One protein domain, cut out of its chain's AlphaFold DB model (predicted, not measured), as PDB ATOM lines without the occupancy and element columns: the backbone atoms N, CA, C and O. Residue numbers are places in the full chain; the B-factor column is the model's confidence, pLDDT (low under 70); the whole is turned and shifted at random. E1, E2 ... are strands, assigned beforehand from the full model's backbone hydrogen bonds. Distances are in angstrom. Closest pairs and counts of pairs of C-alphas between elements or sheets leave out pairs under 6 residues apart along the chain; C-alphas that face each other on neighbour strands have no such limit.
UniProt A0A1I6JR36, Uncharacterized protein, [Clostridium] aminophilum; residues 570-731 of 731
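AT A GLANCE: This is residues 570 to 731 of the 731 residues of an uncharacterized protein of [Clostridium] aminophilum (UniProt A0A1I6JR36). A tall, strongly twisted wall of six antiparallel strands, in the order E1, E2, E3, E4, E8, E9, has a smaller curled sheet over part of one face. A third small sheet, E12 to E14, lies at the far side from E1. The hairpin E10 and E11 is the part nearest the middle, and the end of E10 comes near the wall at E3 and E4. The printed part has 162 residues with no named helix and 14 named strands, E1 to E14 in chain order; the class is all strand, and the second sheet, in the order E5, E6, E7, E10, E11, is mixed, while the third is antiparallel. The whole is compact, with a radius of gyration of the C-alphas of 15.8 A and spans of 44 by 43 by 32 A.

HOW THE PARTS SIT: E1, residues 576 to 584, E2, residues 587 to 596, E3, residues 599 to 610, and E4, residues 613 to 622, form a meander, each strand the antiparallel neighbour of the one before. N 580 and O 591 of E1 and E2 are 2.8 A apart, N 590 and O 605 of E2 and E3 are 2.8 A apart, and N 606 and O 617 of E3 and E4 are 2.8 A apart, within hydrogen-bond range. E5, residues 633 to 635, E6, residues 641 to 644, and E7, residues 649 to 652, are a second meander, with N 634 and O 643 at 2.9 A and N 642 and O 650 at 2.8 A. E8, residues 657 to 662, is the antiparallel neighbour of E4 in the first sheet and forms a hairpin with E9, residues 665 to 670: N 616 and O 659 of E4 and E8 are 2.9 A apart, and N 660 and O 667 of E8 and E9 are 2.9 A apart. E1 and E9 are its edge strands. E10, residues 685 to 690, is parallel to E7, at 59 degrees between directions, with N 688 and O 651 at 2.8 A. E7 is staggered, pairing with E6 over residues 649 to 651 and with E10 over residues 651 to 652. E10 forms a hairpin with E11, residues 696 to 701, where N 699 and O 687 are 2.8 A apart. The closest C-alphas of E4 and E10 are those of Val 620 and Leu 690, 6.8 A apart; those of E9 and E11 are Tyr 669 and Val 701, 7.6 A apart. E12, residues 710 to 714, E13, residues 717 to 721, and E14, residues 727 to 730, form the third meander, with N 712 and O 719 at 2.8 A and N 728 and O 720 at 2.9 A. The closest C-alphas of E11 and E14 are those of Ala 698 and Val 727, 7.7 A apart. E1 and E12 are apart.

IN THESE COORDINATES: E1 begins at C-alpha 576, (-0.442, -50.962, 13.519), and measures 26.7 A from first to last C-alpha. E2 measures 28.9 A, E3 36.6 A and E4 30.2 A. E8 and E9 measure 16.7 A and 17.3 A, E10 and E11 16.6 A and 15.7 A. E10 begins at C-alpha 685, (2.384, -22.974, 20.997). E5, E6, E7, E12 and E13 are shorter, and E14 ends at C-alpha 730, (-8.094, -23.635, 7.283).

THE WHOLE: The C-alphas of Gly 585 and Gly 647, the two farthest apart, are 46.6 A apart. The printed part has no cut and ends at residue 731, the chain's last. The link from E9 to E10, residues 671 to 684, is long; those from E4 to E5 and from E11 to E12 are short but not tight. The mean pLDDT of the printed part is 86.4; residue 572, residues 584 to 586, residues 611 to 612 and residues 729 to 731 are under 70.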
ATOM      1  N   THR A 570      -4.380 -50.822  10.502       78.62
ATOM      2  CA  THR A 570      -3.268 -49.979  10.039       78.62
ATOM      3  C   THR A 570      -3.739 -48.535   9.872       78.62
ATOM      4  O   THR A 570      -4.667 -48.276   9.110       78.62
ATOM      5  N   SER A 571      -3.109 -47.597  10.575       73.75
ATOM      6  CA  SER A 571      -3.402 -46.166  10.500       73.75
ATOM      7  C   SER A 571      -2.842 -45.520   9.227       73.75
ATOM      8  O   SER A 571      -1.963 -46.068   8.553       73.75
ATOM      9  N   ALA A 572      -3.287 -44.296   8.922       68.69
ATOM     10  CA  ALA A 572      -2.773 -43.512   7.795       68.69
ATOM     11  C   ALA A 572      -1.266 -43.194   7.908       68.69
ATOM     12  O   ALA A 572      -0.574 -43.098   6.890       68.69
ATOM     13  N   SER A 573      -0.738 -43.117   9.137       71.25
ATOM     14  CA  SER A 573       0.691 -42.925   9.412       71.25
ATOM     15  C   SER A 573       1.535 -44.182   9.159       71.25
ATOM     16  O   SER A 573       2.765 -44.093   9.142       71.25
ATOM     17  N   GLY A 574       0.893 -45.336   8.927       72.62
ATOM     18  CA  GLY A 574       1.533 -46.642   8.780       72.62
ATOM     19  C   GLY A 574       1.723 -47.399  10.098       72.62
ATOM     20  O   GLY A 574       2.431 -48.407  10.107       72.62
ATOM     21  N   ALA A 575       1.122 -46.937  11.200       77.75
ATOM     22  CA  ALA A 575       1.147 -47.644  12.476       77.75
ATOM     23  C   ALA A 575       0.153 -48.811  12.487       77.75
ATOM     24  O   ALA A 575      -0.946 -48.701  11.957       77.75
ATOM     25  N   SER A 576       0.506 -49.916  13.136       85.62
ATOM     26  CA  SER A 576      -0.442 -50.962  13.519       85.62
ATOM     27  C   SER A 576      -1.036 -50.608  14.879       85.62
ATOM     28  O   SER A 576      -0.297 -50.445  15.848       85.62
ATOM     29  N   VAL A 577      -2.356 -50.468  14.961       86.25
ATOM     30  CA  VAL A 577      -3.059 -50.049  16.174       86.25
ATOM     31  C   VAL A 577      -4.013 -51.141  16.621       86.25
ATOM     32  O   VAL A 577      -4.911 -51.540  15.884       86.25
ATOM     33  N   THR A 578      -3.840 -51.617  17.850       84.56
ATOM     34  CA  THR A 578      -4.793 -52.516  18.511       84.56
ATOM     35  C   THR A 578      -5.485 -51.755  19.630       84.56
ATOM     36  O   THR A 578      -4.820 -51.322  20.569       84.56
ATOM     37  N   ARG A 579      -6.805 -51.584  19.534       86.56
ATOM     38  CA  ARG A 579      -7.599 -50.838  20.517       86.56
ATOM     39  C   ARG A 579      -8.487 -51.774  21.325       86.56
ATOM     40  O   ARG A 579      -9.237 -52.561  20.756       86.56
ATOM     41  N   THR A 580      -8.436 -51.628  22.641       81.25
ATOM     42  CA  THR A 580      -9.326 -52.298  23.592       81.25
ATOM     43  C   THR A 580     -10.160 -51.240  24.295       81.25
ATOM     44  O   THR A 580      -9.616 -50.240  24.758       81.25
ATOM     45  N   VAL A 581     -11.474 -51.446  24.382       80.44
ATOM     46  CA  VAL A 581     -12.391 -50.556  25.105       80.44
ATOM     47  C   VAL A 581     -13.037 -51.344  26.237       80.44
ATOM     48  O   VAL A 581     -13.445 -52.487  26.053       80.44
ATOM     49  N   THR A 582     -13.114 -50.745  27.417       78.25
ATOM     50  CA  THR A 582     -13.776 -51.313  28.592       78.25
ATOM     51  C   THR A 582     -14.667 -50.251  29.212       78.25
ATOM     52  O   THR A 582     -14.268 -49.093  29.335       78.25
ATOM     53  N   GLU A 583     -15.871 -50.643  29.606       79.44
ATOM     54  CA  GLU A 583     -16.827 -49.769  30.274       79.44
ATOM     55  C   GLU A 583     -17.305 -50.447  31.557       79.44
ATOM     56  O   GLU A 583     -17.799 -51.572  31.523       79.44
ATOM     57  N   ASP A 584     -17.105 -49.775  32.690       65.00
ATOM     58  CA  ASP A 584     -17.544 -50.241  34.006       65.00
ATOM     59  C   ASP A 584     -17.939 -49.037  34.870       65.00
ATOM     60  O   ASP A 584     -17.212 -48.044  34.948       65.00
ATOM     61  N   GLY A 585     -19.119 -49.097  35.492       59.81
ATOM     62  CA  GLY A 585     -19.589 -48.079  36.438       59.81
ATOM     63  C   GLY A 585     -19.644 -46.631  35.920       59.81
ATOM     64  O   GLY A 585     -19.392 -45.716  36.700       59.81
ATOM     65  N   GLY A 586     -19.943 -46.400  34.633       65.19
ATOM     66  CA  GLY A 586     -19.994 -45.049  34.037       65.19
ATOM     67  C   GLY A 586     -18.623 -44.453  33.686       65.19
ATOM     68  O   GLY A 586     -18.518 -43.267  33.367       65.19
ATOM     69  N   ILE A 587     -17.565 -45.270  33.739       73.81
ATOM     70  CA  ILE A 587     -16.218 -44.923  33.292       73.81
ATOM     71  C   ILE A 587     -15.924 -45.713  32.018       73.81
ATOM     72  O   ILE A 587     -15.865 -46.943  32.039       73.81
ATOM     73  N   LYS A 588     -15.680 -45.002  30.917       82.31
ATOM     74  CA  LYS A 588     -15.245 -45.595  29.651       82.31
ATOM     75  C   LYS A 588     -13.737 -45.449  29.525       82.31
ATOM     76  O   LYS A 588     -13.219 -44.337  29.556       82.31
ATOM     77  N   THR A 589     -13.030 -46.563  29.390       83.19
ATOM     78  CA  THR A 589     -11.578 -46.584  29.187       83.19
ATOM     79  C   THR A 589     -11.262 -47.199  27.832       83.19
ATOM     80  O   THR A 589     -11.754 -48.280  27.518       83.19
ATOM     81  N   SER A 590     -10.430 -46.541  27.033       88.12
ATOM     82  CA  SER A 590      -9.812 -47.113  25.839       88.12
ATOM     83  C   SER A 590      -8.304 -47.196  26.016       88.12
ATOM     84  O   SER A 590      -7.684 -46.293  26.570       88.12
ATOM     85  N   LEU A 591      -7.712 -48.289  25.546       89.31
ATOM     86  CA  LEU A 591      -6.272 -48.487  25.457       89.31
ATOM     87  C   LEU A 591      -5.926 -48.833  24.014       89.31
ATOM     88  O   LEU A 591      -6.385 -49.848  23.493       89.31
ATOM     89  N   SER A 592      -5.115 -47.994  23.383       88.88
ATOM     90  CA  SER A 592      -4.645 -48.173  22.013       88.88
ATOM     91  C   SER A 592      -3.155 -48.478  22.038       88.88
ATOM     92  O   SER A 592      -2.347 -47.620  22.390       88.88
ATOM     93  N   LYS A 593      -2.787 -49.706  21.675       91.06
ATOM     94  CA  LYS A 593      -1.397 -50.115  21.480       91.06
ATOM     95  C   LYS A 593      -0.988 -49.799  20.046       91.06
ATOM     96  O   LYS A 593      -1.567 -50.355  19.116       91.06
ATOM     97  N   VAL A 594      -0.004 -48.925  19.884       91.06
ATOM     98  CA  VAL A 594       0.486 -48.411  18.602       91.06
ATOM     99  C   VAL A 594       1.869 -48.993  18.325       91.06
ATOM    100  O   VAL A 594       2.797 -48.805  19.107       91.06
ATOM    101  N   GLU A 595       2.024 -49.687  17.202       89.38
ATOM    102  CA  GLU A 595       3.297 -50.230  16.728       89.38
ATOM    103  C   GLU A 595       3.689 -49.568  15.403       89.38
ATOM    104  O   GLU A 595       3.000 -49.712  14.395       89.38
ATOM    105  N   ILE A 596       4.801 -48.831  15.388       87.50
ATOM    106  CA  ILE A 596       5.267 -48.095  14.206       87.50
ATOM    107  C   ILE A 596       6.796 -48.029  14.187       87.50
ATOM    108  O   ILE A 596       7.436 -47.822  15.214       87.50
ATOM    109  N   GLY A 597       7.413 -48.266  13.023       81.94
ATOM    110  CA  GLY A 597       8.876 -48.206  12.878       81.94
ATOM    111  C   GLY A 597       9.653 -49.168  13.793       81.94
ATOM    112  O   GLY A 597      10.789 -48.878  14.157       81.94
ATOM    113  N   GLY A 598       9.043 -50.289  14.204       84.19
ATOM    114  CA  GLY A 598       9.631 -51.238  15.161       84.19
ATOM    115  C   GLY A 598       9.601 -50.774  16.624       84.19
ATOM    116  O   GLY A 598      10.234 -51.400  17.473       84.19
ATOM    117  N   LYS A 599       8.887 -49.686  16.922       88.31
ATOM    118  CA  LYS A 599       8.657 -49.156  18.266       88.31
ATOM    119  C   LYS A 599       7.221 -49.408  18.715       88.31
ATOM    120  O   LYS A 599       6.343 -49.650  17.887       88.31
ATOM    121  N   THR A 600       6.992 -49.331  20.023       90.56
ATOM    122  CA  THR A 600       5.673 -49.509  20.634       90.56
ATOM    123  C   THR A 600       5.367 -48.342  21.562       90.56
ATOM    124  O   THR A 600       6.194 -47.974  22.402       90.56
ATOM    125  N   ALA A 601       4.161 -47.804  21.423       92.38
ATOM    126  CA  ALA A 601       3.584 -46.790  22.286       92.38
ATOM    127  C   ALA A 601       2.155 -47.174  22.681       92.38
ATOM    128  O   ALA A 601       1.514 -48.000  22.033       92.38
ATOM    129  N   GLU A 602       1.662 -46.575  23.755       93.31
ATOM    130  CA  GLU A 602       0.309 -46.779  24.255       93.31
ATOM    131  C   GLU A 602      -0.366 -45.434  24.481       93.31
ATOM    132  O   GLU A 602       0.197 -44.543  25.122       93.31
ATOM    133  N   VAL A 603      -1.591 -45.312  23.975       93.31
ATOM    134  CA  VAL A 603      -2.477 -44.178  24.233       93.31
ATOM    135  C   VAL A 603      -3.679 -44.701  24.999       93.31
ATOM    136  O   VAL A 603      -4.446 -45.511  24.478       93.31
ATOM    137  N   ALA A 604      -3.823 -44.264  26.245       91.19
ATOM    138  CA  ALA A 604      -4.949 -44.625  27.090       91.19
ATOM    139  C   ALA A 604      -5.844 -43.406  27.298       91.19
ATOM    140  O   ALA A 604      -5.357 -42.358  27.716       91.19
ATOM    141  N   THR A 605      -7.142 -43.548  27.053       91.88
ATOM    142  CA  THR A 605      -8.133 -42.507  27.330       91.88
ATOM    143  C   THR A 605      -9.125 -43.015  28.356       91.88
ATOM    144  O   THR A 605      -9.648 -44.119  28.242       91.88
ATOM    145  N   ARG A 606      -9.407 -42.196  29.364       90.06
ATOM    146  CA  ARG A 606     -10.418 -42.454  30.382       90.06
ATOM    147  C   ARG A 606     -11.430 -41.322  30.378       90.06
ATOM    148  O   ARG A 606     -11.078 -40.184  30.681       90.06
ATOM    149  N   VAL A 607     -12.684 -41.653  30.101       89.06
ATOM    150  CA  VAL A 607     -13.832 -40.751  30.183       89.06
ATOM    151  C   VAL A 607     -14.613 -41.074  31.450       89.06
ATOM    152  O   VAL A 607     -14.941 -42.232  31.704       89.06
ATOM    153  N   THR A 608     -14.887 -40.063  32.266       85.31
ATOM    154  CA  THR A 608     -15.720 -40.168  33.470       85.31
ATOM    155  C   THR A 608     -16.840 -39.143  33.371       85.31
ATOM    156  O   THR A 608     -16.559 -37.965  33.155       85.31
ATOM    157  N   VAL A 609     -18.088 -39.581  33.537       80.94
ATOM    158  CA  VAL A 609     -19.263 -38.700  33.527       80.94
ATOM    159  C   VAL A 609     -19.883 -38.694  34.918       80.94
ATOM    160  O   VAL A 609     -20.329 -39.729  35.407       80.94
ATOM    161  N   GLU A 610     -19.912 -37.531  35.566       73.88
ATOM    162  CA  GLU A 610     -20.496 -37.370  36.900       73.88
ATOM    163  C   GLU A 610     -21.219 -36.019  36.983       73.88
ATOM    164  O   GLU A 610     -20.669 -34.989  36.599       73.88
ATOM    165  N   ASN A 611     -22.470 -36.010  37.464       66.44
ATOM    166  CA  ASN A 611     -23.280 -34.796  37.660       66.44
ATOM    167  C   ASN A 611     -23.390 -33.869  36.425       66.44
ATOM    168  O   ASN A 611     -23.394 -32.650  36.567       66.44
ATOM    169  N   GLY A 612     -23.472 -34.432  35.212       66.56
ATOM    170  CA  GLY A 612     -23.590 -33.654  33.968       66.56
ATOM    171  C   GLY A 612     -22.278 -33.033  33.463       66.56
ATOM    172  O   GLY A 612     -22.289 -32.343  32.448       66.56
ATOM    173  N   GLN A 613     -21.151 -33.302  34.134       77.88
ATOM    174  CA  GLN A 613     -19.806 -32.950  33.681       77.88
ATOM    175  C   GLN A 613     -19.114 -34.195  33.104       77.88
ATOM    176  O   GLN A 613     -19.083 -35.247  33.748       77.88
ATOM    177  N   SER A 614     -18.530 -34.073  31.911       86.06
ATOM    178  CA  SER A 614     -17.664 -35.105  31.328       86.06
ATOM    179  C   SER A 614     -16.200 -34.723  31.519       86.06
ATOM    180  O   SER A 614     -15.816 -33.572  31.304       86.06
ATOM    181  N   ARG A 615     -15.372 -35.681  31.937       89.25
ATOM    182  CA  ARG A 615     -13.917 -35.527  32.048       89.25
ATOM    183  C   ARG A 615     -13.219 -36.594  31.226       89.25
ATOM    184  O   ARG A 615     -13.364 -37.777  31.525       89.25
ATOM    185  N   THR A 616     -12.406 -36.169  30.268       92.38
ATOM    186  CA  THR A 616     -11.596 -37.045  29.420       92.38
ATOM    187  C   THR A 616     -10.124 -36.832  29.739       92.38
ATOM    188  O   THR A 616      -9.574 -35.769  29.464       92.38
ATOM    189  N   LEU A 617      -9.479 -37.836  30.331       91.69
ATOM    190  CA  LEU A 617      -8.038 -37.861  30.581       91.69
ATOM    191  C   LEU A 617      -7.374 -38.792  29.565       91.69
ATOM    192  O   LEU A 617      -7.694 -39.979  29.544       91.69
ATOM    193  N   ARG A 618      -6.433 -38.282  28.770       93.88
ATOM    194  CA  ARG A 618      -5.620 -39.081  27.845       93.88
ATOM    195  C   ARG A 618      -4.166 -39.106  28.305       93.88
ATOM    196  O   ARG A 618      -3.573 -38.063  28.563       93.88
ATOM    197  N   THR A 619      -3.579 -40.295  28.391       92.00
ATOM    198  CA  THR A 619      -2.157 -40.495  28.692       92.00
ATOM    199  C   THR A 619      -1.465 -41.195  27.538       92.00
ATOM    200  O   THR A 619      -1.975 -42.185  27.017       92.00
ATOM    201  N   VAL A 620      -0.277 -40.711  27.186       91.94
ATOM    202  CA  VAL A 620       0.584 -41.303  26.160       91.94
ATOM    203  C   VAL A 620       1.842 -41.836  26.832       91.94
ATOM    204  O   VAL A 620       2.445 -41.158  27.662       91.94
ATOM    205  N   SER A 621       2.242 -43.056  26.490       90.25
ATOM    206  CA  SER A 621       3.460 -43.680  27.008       90.25
ATOM    207  C   SER A 621       4.147 -44.545  25.952       90.25
ATOM    208  O   SER A 621       3.570 -44.847  24.910       90.25
ATOM    209  N   GLY A 622       5.392 -44.939  26.217       88.75
ATOM    210  CA  GLY A 622       6.228 -45.684  25.274       88.75
ATOM    211  C   GLY A 622       7.181 -44.787  24.487       88.75
ATOM    212  O   GLY A 622       7.420 -43.639  24.857       88.75
ATOM    213  N   ASP A 623       7.784 -45.345  23.440       86.31
ATOM    214  CA  ASP A 623       8.865 -44.705  22.688       86.31
ATOM    215  C   ASP A 623       8.449 -44.499  21.230       86.31
ATOM    216  O   ASP A 623       8.092 -45.452  20.544       86.31
ATOM    217  N   ILE A 624       8.518 -43.256  20.756       91.69
ATOM    218  CA  ILE A 624       8.309 -42.885  19.348       91.69
ATOM    219  C   ILE A 624       9.519 -42.144  18.761       91.69
ATOM    220  O   ILE A 624       9.438 -41.582  17.670       91.69
ATOM    221  N   ALA A 625      10.655 -42.123  19.464       90.62
ATOM    222  CA  ALA A 625      11.846 -41.406  19.031       90.62
ATOM    223  C   ALA A 625      12.433 -42.014  17.747       90.62
ATOM    224  O   ALA A 625      12.574 -43.235  17.610       90.62
ATOM    225  N   GLY A 626      12.786 -41.151  16.792       88.12
ATOM    226  CA  GLY A 626      13.305 -41.552  15.480       88.12
ATOM    227  C   GLY A 626      12.264 -42.144  14.520       88.12
ATOM    228  O   GLY A 626      12.625 -42.534  13.409       88.12
ATOM    229  N   VAL A 627      10.990 -42.232  14.915       92.56
ATOM    230  CA  VAL A 627       9.918 -42.770  14.067       92.56
ATOM    231  C   VAL A 627       9.465 -41.721  13.052       92.56
ATOM    232  O   VAL A 627       9.341 -40.541  13.369       92.56
ATOM    233  N   SER A 628       9.188 -42.158  11.822       89.38
ATOM    234  CA  SER A 628       8.553 -41.321  10.798       89.38
ATOM    235  C   SER A 628       7.075 -41.668  10.663       89.38
ATOM    236  O   SER A 628       6.735 -42.827  10.432       89.38
ATOM    237  N   PHE A 629       6.218 -40.658  10.785       87.19
ATOM    238  CA  PHE A 629       4.773 -40.749  10.614       87.19
ATOM    239  C   PHE A 629       4.417 -40.195   9.237       87.19
ATOM    240  O   PHE A 629       4.653 -39.017   8.957       87.19
ATOM    241  N   ARG A 630       3.870 -41.048   8.365       80.62
ATOM    242  CA  ARG A 630       3.501 -40.654   6.999       80.62
ATOM    243  C   ARG A 630       2.489 -39.502   7.022       80.62
ATOM    244  O   ARG A 630       1.479 -39.615   7.708       80.62
ATOM    245  N   GLY A 631       2.745 -38.436   6.258       79.44
ATOM    246  CA  GLY A 631       1.868 -37.262   6.186       79.44
ATOM    247  C   GLY A 631       2.069 -36.247   7.315       79.44
ATOM    248  O   GLY A 631       1.415 -35.210   7.311       79.44
ATOM    249  N   VAL A 632       2.977 -36.521   8.259       86.06
ATOM    250  CA  VAL A 632       3.357 -35.584   9.323       86.06
ATOM    251  C   VAL A 632       4.845 -35.274   9.219       86.06
ATOM    252  O   VAL A 632       5.213 -34.160   8.858       86.06
ATOM    253  N   GLY A 633       5.713 -36.249   9.501       88.38
ATOM    254  CA  GLY A 633       7.156 -36.032   9.557       88.38
ATOM    255  C   GLY A 633       7.901 -37.028  10.442       88.38
ATOM    256  O   GLY A 633       7.363 -38.064  10.839       88.38
ATOM    257  N   THR A 634       9.156 -36.717  10.760       92.25
ATOM    258  CA  THR A 634      10.043 -37.582  11.551       92.25
ATOM    259  C   THR A 634      10.264 -37.011  12.946       92.25
ATOM    260  O   THR A 634      10.686 -35.864  13.099       92.25
ATOM    261  N   VAL A 635      10.011 -37.831  13.965       93.06
ATOM    262  CA  VAL A 635      10.314 -37.517  15.364       93.06
ATOM    263  C   VAL A 635      11.826 -37.582  15.582       93.06
ATOM    264  O   VAL A 635      12.495 -38.505  15.115       93.06
ATOM    265  N   SER A 636      12.382 -36.605  16.294       91.94
ATOM    266  CA  SER A 636      13.805 -36.534  16.616       91.94
ATOM    267  C   SER A 636      14.272 -37.749  17.423       91.94
ATOM    268  O   SER A 636      13.493 -38.450  18.071       91.94
ATOM    269  N   ALA A 637      15.578 -38.022  17.385       90.12
ATOM    270  CA  ALA A 637      16.169 -39.185  18.053       90.12
ATOM    271  C   ALA A 637      16.038 -39.155  19.590       90.12
ATOM    272  O   ALA A 637      16.180 -40.190  20.233       90.12
ATOM    273  N   ASP A 638      15.782 -37.983  20.171       88.69
ATOM    274  CA  ASP A 638      15.511 -37.773  21.596       88.69
ATOM    275  C   ASP A 638      14.005 -37.709  21.923       88.69
ATOM    276  O   ASP A 638      13.647 -37.529  23.084       88.69
ATOM    277  N   GLY A 639      13.122 -37.838  20.924       88.69
ATOM    278  CA  GLY A 639      11.668 -37.820  21.096       88.69
ATOM    279  C   GLY A 639      11.058 -36.450  21.406       88.69
ATOM    280  O   GLY A 639       9.852 -36.372  21.613       88.69
ATOM    281  N   SER A 640      11.858 -35.378  21.456       91.38
ATOM    282  CA  SER A 640      11.418 -34.061  21.941       91.38
ATOM    283  C   SER A 640      10.767 -33.182  20.869       91.38
ATOM    284  O   SER A 640      10.070 -32.218  21.190       91.38
ATOM    285  N   SER A 641      10.979 -33.493  19.589       93.81
ATOM    286  CA  SER A 641      10.489 -32.687  18.474       93.81
ATOM    287  C   SER A 641      10.109 -33.539  17.269       93.81
ATOM    288  O   SER A 641      10.564 -34.670  17.121       93.81
ATOM    289  N   VAL A 642       9.284 -32.991  16.382       94.56
ATOM    290  CA  VAL A 642       8.966 -33.565  15.074       94.56
ATOM    291  C   VAL A 642       9.356 -32.564  14.002       94.56
ATOM    292  O   VAL A 642       9.037 -31.380  14.100       94.56
ATOM    293  N   THR A 643      10.078 -33.032  12.987       92.06
ATOM    294  CA  THR A 643      10.362 -32.249  11.782       92.06
ATOM    295  C   THR A 643       9.397 -32.682  10.697       92.06
ATOM    296  O   THR A 643       9.407 -33.848  10.296       92.06
ATOM    297  N   LEU A 644       8.550 -31.752  10.262       90.44
ATOM    298  CA  LEU A 644       7.548 -31.994   9.239       90.44
ATOM    299  C   LEU A 644       8.187 -32.193   7.865       90.44
ATOM    300  O   LEU A 644       9.330 -31.797   7.627       90.44
ATOM    301  N   GLU A 645       7.422 -32.754   6.933       84.00
ATOM    302  CA  GLU A 645       7.861 -32.951   5.544       84.00
ATOM    303  C   GLU A 645       8.244 -31.630   4.837       84.00
ATOM    304  O   GLU A 645       9.078 -31.630   3.933       84.00
ATOM    305  N   ASP A 646       7.700 -30.493   5.287       84.50
ATOM    306  CA  ASP A 646       8.041 -29.150   4.794       84.50
ATOM    307  C   ASP A 646       9.262 -28.503   5.480       84.50
ATOM    308  O   ASP A 646       9.635 -27.372   5.157       84.50
ATOM    309  N   GLY A 647       9.901 -29.215   6.412       86.25
ATOM    310  CA  GLY A 647      11.109 -28.789   7.118       86.25
ATOM    311  C   GLY A 647      10.880 -27.956   8.383       86.25
ATOM    312  O   GLY A 647      11.860 -27.586   9.030       86.25
ATOM    313  N   ARG A 648       9.633 -27.656   8.772       90.25
ATOM    314  CA  ARG A 648       9.340 -26.996  10.059       90.25
ATOM    315  C   ARG A 648       9.484 -27.973  11.226       90.25
ATOM    316  O   ARG A 648       9.148 -29.145  11.095       90.25
ATOM    317  N   THR A 649       9.927 -27.483  12.383       92.19
ATOM    318  CA  THR A 649      10.095 -28.298  13.596       92.19
ATOM    319  C   THR A 649       9.162 -27.825  14.705       92.19
ATOM    320  O   THR A 649       9.110 -26.630  14.997       92.19
ATOM    321  N   PHE A 650       8.465 -28.767  15.340       93.69
ATOM    322  CA  PHE A 650       7.544 -28.524  16.451       93.69
ATOM    323  C   PHE A 650       7.854 -29.443  17.632       93.69
ATOM    324  O   PHE A 650       8.455 -30.502  17.457       93.69
ATOM    325  N   SER A 651       7.443 -29.043  18.833       94.38
ATOM    326  CA  SER A 651       7.631 -29.838  20.050       94.38
ATOM    327  C   SER A 651       6.719 -31.063  20.043       94.38
ATOM    328  O   SER A 651       5.536 -30.953  19.723       94.38
ATOM    329  N   VAL A 652       7.248 -32.216  20.445       94.12
ATOM    330  CA  VAL A 652       6.455 -33.421  20.723       94.12
ATOM    331  C   VAL A 652       6.216 -33.498  22.225       94.12
ATOM    332  O   VAL A 652       7.134 -33.280  23.016       94.12
ATOM    333  N   ILE A 653       4.980 -33.783  22.626       93.12
ATOM    334  CA  ILE A 653       4.585 -33.846  24.031       93.12
ATOM    335  C   ILE A 653       3.971 -35.204  24.368       93.12
ATOM    336  O   ILE A 653       3.189 -35.758  23.603       93.12
ATOM    337  N   SER A 654       4.323 -35.736  25.539       89.75
ATOM    338  CA  SER A 654       3.723 -36.945  26.124       89.75
ATOM    339  C   SER A 654       3.047 -36.667  27.472       89.75
ATOM    340  O   SER A 654       2.696 -37.590  28.206       89.75
ATOM    341  N   ALA A 655       2.920 -35.389  27.838       90.62
ATOM    342  CA  ALA A 655       2.187 -34.976  29.022       90.62
ATOM    343  C   ALA A 655       0.709 -35.377  28.871       90.62
ATOM    344  O   ALA A 655       0.161 -35.238  27.774       90.62
ATOM    345  N   PRO A 656       0.048 -35.862  29.938       93.50
ATOM    346  CA  PRO A 656      -1.365 -36.201  29.864       93.50
ATOM    347  C   PRO A 656      -2.206 -34.994  29.442       93.50
ATOM    348  O   PRO A 656      -1.974 -33.892  29.941       93.50
ATOM    349  N   SER A 657      -3.195 -35.182  28.573       94.00
ATOM    350  CA  SER A 657      -4.188 -34.146  28.284       94.00
ATOM    351  C   SER A 657      -5.463 -34.389  29.082       94.00
ATOM    352  O   SER A 657      -5.900 -35.528  29.260       94.00
ATOM    353  N   LEU A 658      -6.048 -33.311  29.592       93.38
ATOM    354  CA  LEU A 658      -7.311 -33.325  30.314       93.38
ATOM    355  C   LEU A 658      -8.294 -32.401  29.605       93.38
ATOM    356  O   LEU A 658      -7.995 -31.230  29.387       93.38
ATOM    357  N   MET A 659      -9.471 -32.928  29.292       93.81
ATOM    358  CA  MET A 659     -10.606 -32.177  28.771       93.81
ATOM    359  C   MET A 659     -11.765 -32.268  29.751       93.81
ATOM    360  O   MET A 659     -12.058 -33.339  30.287       93.81
ATOM    361  N   ILE A 660     -12.407 -31.132  29.996       89.69
ATOM    362  CA  ILE A 660     -13.562 -31.014  30.878       89.69
ATOM    363  C   ILE A 660     -14.680 -30.342  30.093       89.69
ATOM    364  O   ILE A 660     -14.518 -29.204  29.651       89.69
ATOM    365  N   THR A 661     -15.805 -31.036  29.958       87.00
ATOM    366  CA  THR A 661     -17.016 -30.530  29.311       87.00
ATOM    367  C   THR A 661     -18.086 -30.305  30.364       87.00
ATOM    368  O   THR A 661     -18.475 -31.233  31.075       87.00
ATOM    369  N   GLU A 662     -18.569 -29.072  30.461       84.19
ATOM    370  CA  GLU A 662     -19.621 -28.670  31.391       84.19
ATOM    371  C   GLU A 662     -20.575 -27.710  30.675       84.19
ATOM    372  O   GLU A 662     -20.134 -26.734  30.068       84.19
ATOM    373  N   ASN A 663     -21.881 -28.001  30.705       79.19
ATOM    374  CA  ASN A 663     -22.922 -27.209  30.031       79.19
ATOM    375  C   ASN A 663     -22.649 -26.958  28.531       79.19
ATOM    376  O   ASN A 663     -22.872 -25.859  28.030       79.19
ATOM    377  N   GLY A 664     -22.120 -27.963  27.824       75.12
ATOM    378  CA  GLY A 664     -21.808 -27.871  26.390       75.12
ATOM    379  C   GLY A 664     -20.540 -27.078  26.049       75.12
ATOM    380  O   GLY A 664     -20.255 -26.879  24.874       75.12
ATOM    381  N   VAL A 665     -19.763 -26.635  27.044       78.88
ATOM    382  CA  VAL A 665     -18.480 -25.951  26.832       78.88
ATOM    383  C   VAL A 665     -17.337 -26.874  27.238       78.88
ATOM    384  O   VAL A 665     -17.212 -27.226  28.413       78.88
ATOM    385  N   THR A 666     -16.476 -27.231  26.283       87.31
ATOM    386  CA  THR A 666     -15.260 -28.014  26.542       87.31
ATOM    387  C   THR A 666     -14.049 -27.105  26.750       87.31
ATOM    388  O   THR A 666     -13.784 -26.192  25.966       87.31
ATOM    389  N   ARG A 667     -13.283 -27.371  27.812       89.88
ATOM    390  CA  ARG A 667     -11.948 -26.806  28.044       89.88
ATOM    391  C   ARG A 667     -10.928 -27.929  28.151       89.88
ATOM    392  O   ARG A 667     -11.039 -28.769  29.044       89.88
ATOM    393  N   GLY A 668      -9.929 -27.914  27.272       93.94
ATOM    394  CA  GLY A 668      -8.830 -28.879  27.254       93.94
ATOM    395  C   GLY A 668      -7.469 -28.243  27.534       93.94
ATOM    396  O   GLY A 668      -7.276 -27.054  27.281       93.94
ATOM    397  N   TYR A 669      -6.534 -29.013  28.091       95.19
ATOM    398  CA  TYR A 669      -5.132 -28.616  28.272       95.19
ATOM    399  C   TYR A 669      -4.215 -29.826  28.495       95.19
ATOM    400  O   TYR A 669      -4.663 -30.897  28.909       95.19
ATOM    401  N   PHE A 670      -2.908 -29.642  28.283       95.69
ATOM    402  CA  PHE A 670      -1.884 -30.586  28.747       95.69
ATOM    403  C   PHE A 670      -1.535 -30.318  30.213       95.69
ATOM    404  O   PHE A 670      -1.326 -29.168  30.602       95.69
ATOM    405  N   LEU A 671      -1.455 -31.374  31.022       92.00
ATOM    406  CA  LEU A 671      -1.119 -31.311  32.442       92.00
ATOM    407  C   LEU A 671       0.374 -31.032  32.640       92.00
ATOM    408  O   LEU A 671       1.238 -31.693  32.065       92.00
ATOM    409  N   ASN A 672       0.681 -30.063  33.494       90.00
ATOM    410  CA  ASN A 672       2.036 -29.783  33.945       90.00
ATOM    411  C   ASN A 672       2.616 -30.933  34.801       90.00
ATOM    412  O   ASN A 672       1.924 -31.867  35.202       90.00
ATOM    413  N   ALA A 673       3.914 -30.862  35.105       82.56
ATOM    414  CA  ALA A 673       4.624 -31.938  35.804       82.56
ATOM    415  C   ALA A 673       4.116 -32.216  37.235       82.56
ATOM    416  O   ALA A 673       4.339 -33.310  37.749       82.56
ATOM    417  N   ASP A 674       3.453 -31.250  37.881       81.06
ATOM    418  CA  ASP A 674       2.828 -31.442  39.197       81.06
ATOM    419  C   ASP A 674       1.380 -31.973  39.111       81.06
ATOM    420  O   ASP A 674       0.799 -32.334  40.135       81.06
ATOM    421  N   GLY A 675       0.818 -32.075  37.900       77.69
ATOM    422  CA  GLY A 675      -0.514 -32.611  37.629       77.69
ATOM    423  C   GLY A 675      -1.666 -31.713  38.082       77.69
ATOM    424  O   GLY A 675      -2.801 -32.186  38.150       77.69
ATOM    425  N   THR A 676      -1.407 -30.445  38.423       78.06
ATOM    426  CA  THR A 676      -2.411 -29.544  39.014       78.06
ATOM    427  C   THR A 676      -3.000 -28.527  38.038       78.06
ATOM    428  O   THR A 676      -4.042 -27.944  38.343       78.06
ATOM    429  N   GLY A 677      -2.399 -28.323  36.862       87.06
ATOM    430  CA  GLY A 677      -2.855 -27.294  35.927       87.06
ATOM    431  C   GLY A 677      -2.251 -27.372  34.522       87.06
ATOM    432  O   GLY A 677      -1.505 -28.306  34.221       87.06
ATOM    433  N   PRO A 678      -2.591 -26.408  33.647       94.00
ATOM    434  CA  PRO A 678      -2.110 -26.359  32.270       94.00
ATOM    435  C   PRO A 678      -0.614 -26.028  32.174       94.00
ATOM    436  O   PRO A 678      -0.046 -25.342  33.029       94.00
ATOM    437  N   ILE A 679       0.026 -26.462  31.088       91.00
ATOM    438  CA  ILE A 679       1.386 -26.040  30.719       91.00
ATOM    439  C   ILE A 679       1.326 -24.645  30.079       91.00
ATOM    440  O   ILE A 679       1.227 -24.505  28.862       91.00
ATOM    441  N   ALA A 680       1.394 -23.598  30.902       89.38
ATOM    442  CA  ALA A 680       1.438 -22.216  30.429       89.38
ATOM    443  C   ALA A 680       2.842 -21.835  29.927       89.38
ATOM    444  O   ALA A 680       3.829 -21.951  30.657       89.38
ATOM    445  N   THR A 681       2.934 -21.335  28.694       84.62
ATOM    446  CA  THR A 681       4.204 -20.939  28.054       84.62
ATOM    447  C   THR A 681       4.326 -19.432  27.822       84.62
ATOM    448  O   THR A 681       5.400 -18.953  27.456       84.62
ATOM    449  N   GLY A 682       3.248 -18.667  28.035       88.69
ATOM    450  CA  GLY A 682       3.208 -17.220  27.805       88.69
ATOM    451  C   GLY A 682       3.141 -16.815  26.328       88.69
ATOM    452  O   GLY A 682       3.206 -15.626  26.023       88.69
ATOM    453  N   LYS A 683       2.998 -17.778  25.412       89.25
ATOM    454  CA  LYS A 683       2.810 -17.565  23.971       89.25
ATOM    455  C   LYS A 683       1.973 -18.690  23.368       89.25
ATOM    456  O   LYS A 683       1.874 -19.759  23.956       89.25
ATOM    457  N   THR A 684       1.401 -18.451  22.193       90.75
ATOM    458  CA  THR A 684       0.770 -19.517  21.408       90.75
ATOM    459  C   THR A 684       1.814 -20.564  21.027       90.75
ATOM    460  O   THR A 684       2.882 -20.218  20.516       90.75
ATOM    461  N   GLU A 685       1.510 -21.832  21.286       92.56
ATOM    462  CA  GLU A 685       2.384 -22.974  20.997       92.56
ATOM    463  C   GLU A 685       1.615 -24.067  20.254       92.56
ATOM    464  O   GLU A 685       0.393 -24.170  20.358       92.56
ATOM    465  N   VAL A 686       2.350 -24.900  19.515       93.69
ATOM    466  CA  VAL A 686       1.806 -26.090  18.851       93.69
ATOM    467  C   VAL A 686       2.577 -27.305  19.335       93.69
ATOM    468  O   VAL A 686       3.795 -27.390  19.153       93.69
ATOM    469  N   TYR A 687       1.857 -28.248  19.932       94.19
ATOM    470  CA  TYR A 687       2.412 -29.512  20.388       94.19
ATOM    471  C   TYR A 687       1.909 -30.658  19.529       94.19
ATOM    472  O   TYR A 687       0.717 -30.756  19.256       94.19
ATOM    473  N   TYR A 688       2.815 -31.554  19.154       94.06
ATOM    474  CA  TYR A 688       2.454 -32.809  18.520       94.06
ATOM    475  C   TYR A 688       2.328 -33.915  19.564       94.06
ATOM    476  O   TYR A 688       3.261 -34.152  20.333       94.06
ATOM    477  N   CYS A 689       1.183 -34.590  19.594       93.75
ATOM    478  CA  CYS A 689       0.900 -35.676  20.529       93.75
ATOM    479  C   CYS A 689       0.384 -36.907  19.775       93.75
ATOM    480  O   CYS A 689      -0.283 -36.779  18.751       93.75
ATOM    481  N   LEU A 690       0.724 -38.108  20.250       93.00
ATOM    482  CA  LEU A 690       0.252 -39.355  19.643       93.00
ATOM    483  C   LEU A 690      -1.224 -39.593  20.005       93.00
ATOM    484  O   LEU A 690      -1.576 -39.654  21.184       93.00
ATOM    485  N   GLY A 691      -2.073 -39.762  18.993       90.50
ATOM    486  CA  GLY A 691      -3.490 -40.082  19.128       90.50
ATOM    487  C   GLY A 691      -3.780 -41.579  19.226       90.50
ATOM    488  O   GLY A 691      -2.947 -42.433  18.914       90.50
ATOM    489  N   GLU A 692      -5.008 -41.909  19.634       86.56
ATOM    490  CA  GLU A 692      -5.498 -43.298  19.700       86.56
ATOM    491  C   GLU A 692      -5.559 -43.987  18.333       86.56
ATOM    492  O   GLU A 692      -5.559 -45.211  18.251       86.56
ATOM    493  N   ASP A 693      -5.588 -43.205  17.259       84.06
ATOM    494  CA  ASP A 693      -5.539 -43.658  15.874       84.06
ATOM    495  C   ASP A 693      -4.110 -43.965  15.390       84.06
ATOM    496  O   ASP A 693      -3.915 -44.328  14.232       84.06
ATOM    497  N   GLY A 694      -3.099 -43.819  16.253       84.50
ATOM    498  CA  GLY A 694      -1.695 -44.037  15.914       84.50
ATOM    499  C   GLY A 694      -1.081 -42.933  15.049       84.50
ATOM    500  O   GLY A 694      -0.036 -43.161  14.432       84.50
ATOM    501  N   GLN A 695      -1.706 -41.755  14.969       88.75
ATOM    502  CA  GLN A 695      -1.173 -40.582  14.270       88.75
ATOM    503  C   GLN A 695      -0.639 -39.533  15.249       88.75
ATOM    504  O   GLN A 695      -0.999 -39.520  16.423       88.75
ATOM    505  N   LEU A 696       0.252 -38.663  14.770       89.44
ATOM    506  CA  LEU A 696       0.700 -37.485  15.514       89.44
ATOM    507  C   LEU A 696      -0.199 -36.300  15.150       89.44
ATOM    508  O   LEU A 696      -0.183 -35.861  14.001       89.44
ATOM    509  N   HIS A 697      -0.932 -35.774  16.128       91.19
ATOM    510  CA  HIS A 697      -1.863 -34.658  15.953       91.19
ATOM    511  C   HIS A 697      -1.272 -33.356  16.467       91.19
ATOM    512  O   HIS A 697      -0.552 -33.352  17.466       91.19
ATOM    513  N   ALA A 698      -1.570 -32.255  15.780       92.44
ATOM    514  CA  ALA A 698      -1.115 -30.921  16.146       92.44
ATOM    515  C   ALA A 698      -2.156 -30.221  17.030       92.44
ATOM    516  O   ALA A 698      -3.215 -29.829  16.546       92.44
ATOM    517  N   HIS A 699      -1.815 -30.000  18.296       94.31
ATOM    518  CA  HIS A 699      -2.657 -29.321  19.276       94.31
ATOM    519  C   HIS A 699      -2.169 -27.889  19.489       94.31
ATOM    520  O   HIS A 699      -1.035 -27.664  19.927       94.31
ATOM    521  N   TRP A 700      -3.025 -26.918  19.187       94.31
ATOM    522  CA  TRP A 700      -2.752 -25.499  19.371       94.31
ATOM    523  C   TRP A 700      -3.181 -25.051  20.760       94.31
ATOM    524  O   TRP A 700      -4.335 -25.230  21.155       94.31
ATOM    525  N   VAL A 701      -2.255 -24.424  21.479       94.12
ATOM    526  CA  VAL A 701      -2.492 -23.936  22.837       94.12
ATOM    527  C   VAL A 701      -2.289 -22.432  22.939       94.12
ATOM    528  O   VAL A 701      -1.405 -21.859  22.297       94.12
ATOM    529  N   ASP A 702      -3.119 -21.789  23.750       93.88
ATOM    530  CA  ASP A 702      -3.049 -20.367  24.053       93.88
ATOM    531  C   ASP A 702      -1.885 -20.048  25.023       93.88
ATOM    532  O   ASP A 702      -1.276 -20.950  25.607       93.88
ATOM    533  N   PRO A 703      -1.565 -18.759  25.253       93.88
ATOM    534  CA  PRO A 703      -0.519 -18.358  26.199       93.88
ATOM    535  C   PRO A 703      -0.696 -18.862  27.641       93.88
ATOM    536  O   PRO A 703       0.288 -18.927  28.385       93.88
ATOM    537  N   ASN A 704      -1.923 -19.206  28.045       93.12
ATOM    538  CA  ASN A 704      -2.252 -19.733  29.368       93.12
ATOM    539  C   ASN A 704      -2.163 -21.271  29.431       93.12
ATOM    540  O   ASN A 704      -2.316 -21.841  30.511       93.12
ATOM    541  N   GLY A 705      -1.885 -21.936  28.305       91.50
ATOM    542  CA  GLY A 705      -1.729 -23.385  28.194       91.50
ATOM    543  C   GLY A 705      -3.026 -24.158  27.941       91.50
ATOM    544  O   GLY A 705      -3.026 -25.380  28.099       91.50
ATOM    545  N   PHE A 706      -4.117 -23.484  27.568       95.25
ATOM    546  CA  PHE A 706      -5.383 -24.123  27.191       95.25
ATOM    547  C   PHE A 706      -5.476 -24.341  25.685       95.25
ATOM    548  O   PHE A 706      -4.943 -23.558  24.905       95.25
ATOM    549  N   PHE A 707      -6.179 -25.390  25.269       95.75
ATOM    550  CA  PHE A 707      -6.459 -25.657  23.861       95.75
ATOM    551  C   PHE A 707      -7.321 -24.542  23.276       95.75
ATOM    552  O   PHE A 707      -8.284 -24.096  23.905       95.75
ATOM    553  N   TYR A 708      -6.998 -24.106  22.060       93.06
ATOM    554  CA  TYR A 708      -7.946 -23.312  21.287       93.06
ATOM    555  C   TYR A 708      -9.137 -24.188  20.890       93.06
ATOM    556  O   TYR A 708      -8.949 -25.317  20.464       93.06
ATOM    557  N   THR A 709     -10.359 -23.678  21.011       91.56
ATOM    558  CA  THR A 709     -11.580 -24.386  20.597       91.56
ATOM    559  C   THR A 709     -12.480 -23.444  19.797       91.56
ATOM    560  O   THR A 709     -12.465 -22.228  20.006       91.56
ATOM    561  N   GLY A 710     -13.250 -23.983  18.849       87.44
ATOM    562  CA  GLY A 710     -14.126 -23.183  17.993       87.44
ATOM    563  C   GLY A 710     -13.358 -22.312  16.993       87.44
ATOM    564  O   GLY A 710     -12.251 -22.645  16.577       87.44
ATOM    565  N   THR A 711     -13.960 -21.202  16.561       90.00
ATOM    566  CA  THR A 711     -13.354 -20.311  15.557       90.00
ATOM    567  C   THR A 711     -12.534 -19.214  16.230       90.00
ATOM    568  O   THR A 711     -13.074 -18.412  16.990       90.00
ATOM    569  N   VAL A 712     -11.234 -19.157  15.932       86.69
ATOM    570  CA  VAL A 712     -10.281 -18.227  16.551       86.69
ATOM    571  C   VAL A 712      -9.429 -17.544  15.484       86.69
ATOM    572  O   VAL A 712      -8.982 -18.172  14.526       86.69
ATOM    573  N   VAL A 713      -9.173 -16.245  15.664       86.19
ATOM    574  CA  VAL A 713      -8.258 -15.479  14.811       86.19
ATOM    575  C   VAL A 713      -6.872 -15.434  15.453       86.19
ATOM    576  O   VAL A 713      -6.707 -14.860  16.527       86.19
ATOM    577  N   ILE A 714      -5.873 -16.011  14.783       83.19
ATOM    578  CA  ILE A 714      -4.465 -16.018  15.203       83.19
ATOM    579  C   ILE A 714      -3.648 -15.362  14.090       83.19
ATOM    580  O   ILE A 714      -3.722 -15.772  12.933       83.19
ATOM    581  N   ASP A 715      -2.905 -14.305  14.424       84.06
ATOM    582  CA  ASP A 715      -2.086 -13.536  13.474       84.06
ATOM    583  C   ASP A 715      -2.848 -13.081  12.209       84.06
ATOM    584  O   ASP A 715      -2.324 -13.086  11.094       84.06
ATOM    585  N   GLY A 716      -4.118 -12.692  12.376       80.62
ATOM    586  CA  GLY A 716      -4.979 -12.209  11.289       80.62
ATOM    587  C   GLY A 716      -5.539 -13.300  10.369       80.62
ATOM    588  O   GLY A 716      -6.178 -12.968   9.375       80.62
ATOM    589  N   LYS A 717      -5.324 -14.580  10.694       82.50
ATOM    590  CA  LYS A 717      -5.924 -15.730  10.005       82.50
ATOM    591  C   LYS A 717      -6.955 -16.413  10.891       82.50
ATOM    592  O   LYS A 717      -6.743 -16.533  12.096       82.50
ATOM    593  N   THR A 718      -8.044 -16.866  10.285       86.62
ATOM    594  CA  THR A 718      -9.117 -17.580  10.978       86.62
ATOM    595  C   THR A 718      -8.846 -19.077  10.940       86.62
ATOM    596  O   THR A 718      -8.654 -19.650   9.872       86.62
ATOM    597  N   TYR A 719      -8.857 -19.707  12.108       85.56
ATOM    598  CA  TYR A 719      -8.731 -21.150  12.270       85.56
ATOM    599  C   TYR A 719      -9.963 -21.674  13.002       85.56
ATOM    600  O   TYR A 719     -10.443 -21.035  13.940       85.56
ATOM    601  N   THR A 720     -10.461 -22.840  12.595       88.62
ATOM    602  CA  THR A 720     -11.494 -23.564  13.341       88.62
ATOM    603  C   THR A 720     -10.854 -24.770  14.014       88.62
ATOM    604  O   THR A 720     -10.231 -25.595  13.346       88.62
ATOM    605  N   PHE A 721     -10.994 -24.850  15.334       89.69
ATOM    606  CA  PHE A 721     -10.426 -25.897  16.173       89.69
ATOM    607  C   PHE A 721     -11.513 -26.814  16.734       89.69
ATOM    608  O   PHE A 721     -12.590 -26.345  17.120       89.69
ATOM    609  N   ASN A 722     -11.217 -28.111  16.816       89.69
ATOM    610  CA  ASN A 722     -12.023 -29.063  17.579       89.69
ATOM    611  C   ASN A 722     -11.782 -28.907  19.097       89.69
ATOM    612  O   ASN A 722     -11.046 -28.031  19.549       89.69
ATOM    613  N   GLU A 723     -12.414 -29.761  19.900       87.50
ATOM    614  CA  GLU A 723     -12.303 -29.722  21.366       87.50
ATOM    615  C   GLU A 723     -10.907 -30.088  21.903       87.50
ATOM    616  O   GLU A 723     -10.581 -29.769  23.048       87.50
ATOM    617  N   GLU A 724     -10.067 -30.713  21.074       88.75
ATOM    618  CA  GLU A 724      -8.696 -31.107  21.409       88.75
ATOM    619  C   GLU A 724      -7.654 -30.063  20.967       88.75
ATOM    620  O   GLU A 724      -6.459 -30.259  21.178       88.75
ATOM    621  N   GLY A 725      -8.071 -28.943  20.367       88.81
ATOM    622  CA  GLY A 725      -7.149 -27.935  19.838       88.81
ATOM    623  C   GLY A 725      -6.533 -28.282  18.487       88.81
ATOM    624  O   GLY A 725      -5.530 -27.682  18.102       88.81
ATOM    625  N   GLU A 726      -7.118 -29.226  17.754       89.75
ATOM    626  CA  GLU A 726      -6.692 -29.595  16.406       89.75
ATOM    627  C   GLU A 726      -7.482 -28.801  15.366       89.75
ATOM    628  O   GLU A 726      -8.683 -28.561  15.516       89.75
ATOM    629  N   VAL A 727      -6.818 -28.394  14.286       85.00
ATOM    630  CA  VAL A 727      -7.448 -27.614  13.214       85.00
ATOM    631  C   VAL A 727      -8.343 -28.522  12.369       85.00
ATOM    632  O   VAL A 727      -7.853 -29.465  11.751       85.00
ATOM    633  N   SER A 728      -9.639 -28.212  12.295       71.12
ATOM    634  CA  SER A 728     -10.613 -28.951  11.479       71.12
ATOM    635  C   SER A 728     -10.788 -28.376  10.071       71.12
ATOM    636  O   SER A 728     -11.186 -29.108   9.170       71.12
ATOM    637  N   ASN A 729     -10.460 -27.095   9.863       54.06
ATOM    638  CA  ASN A 729     -10.402 -26.434   8.557       54.06
ATOM    639  C   ASN A 729      -9.499 -25.190   8.611       54.06
ATOM    640  O   ASN A 729      -9.451 -24.485   9.623       54.06
ATOM    641  N   ILE A 730      -8.812 -24.899   7.503       48.25
ATOM    642  CA  ILE A 730      -8.094 -23.635   7.283       48.25
ATOM    643  C   ILE A 730      -8.898 -22.856   6.238       48.25
ATOM    644  O   ILE A 730      -9.024 -23.331   5.110       48.25
ATOM    645  N   ALA A 731      -9.454 -21.706   6.628       38.88
ATOM    646  CA  ALA A 731     -10.166 -20.794   5.730       38.88
ATOM    647  C   ALA A 731      -9.214 -19.781   5.080       38.88
ATOM    648  O   ALA A 731      -8.299 -19.283   5.783       38.88
TER     649      ALA A 731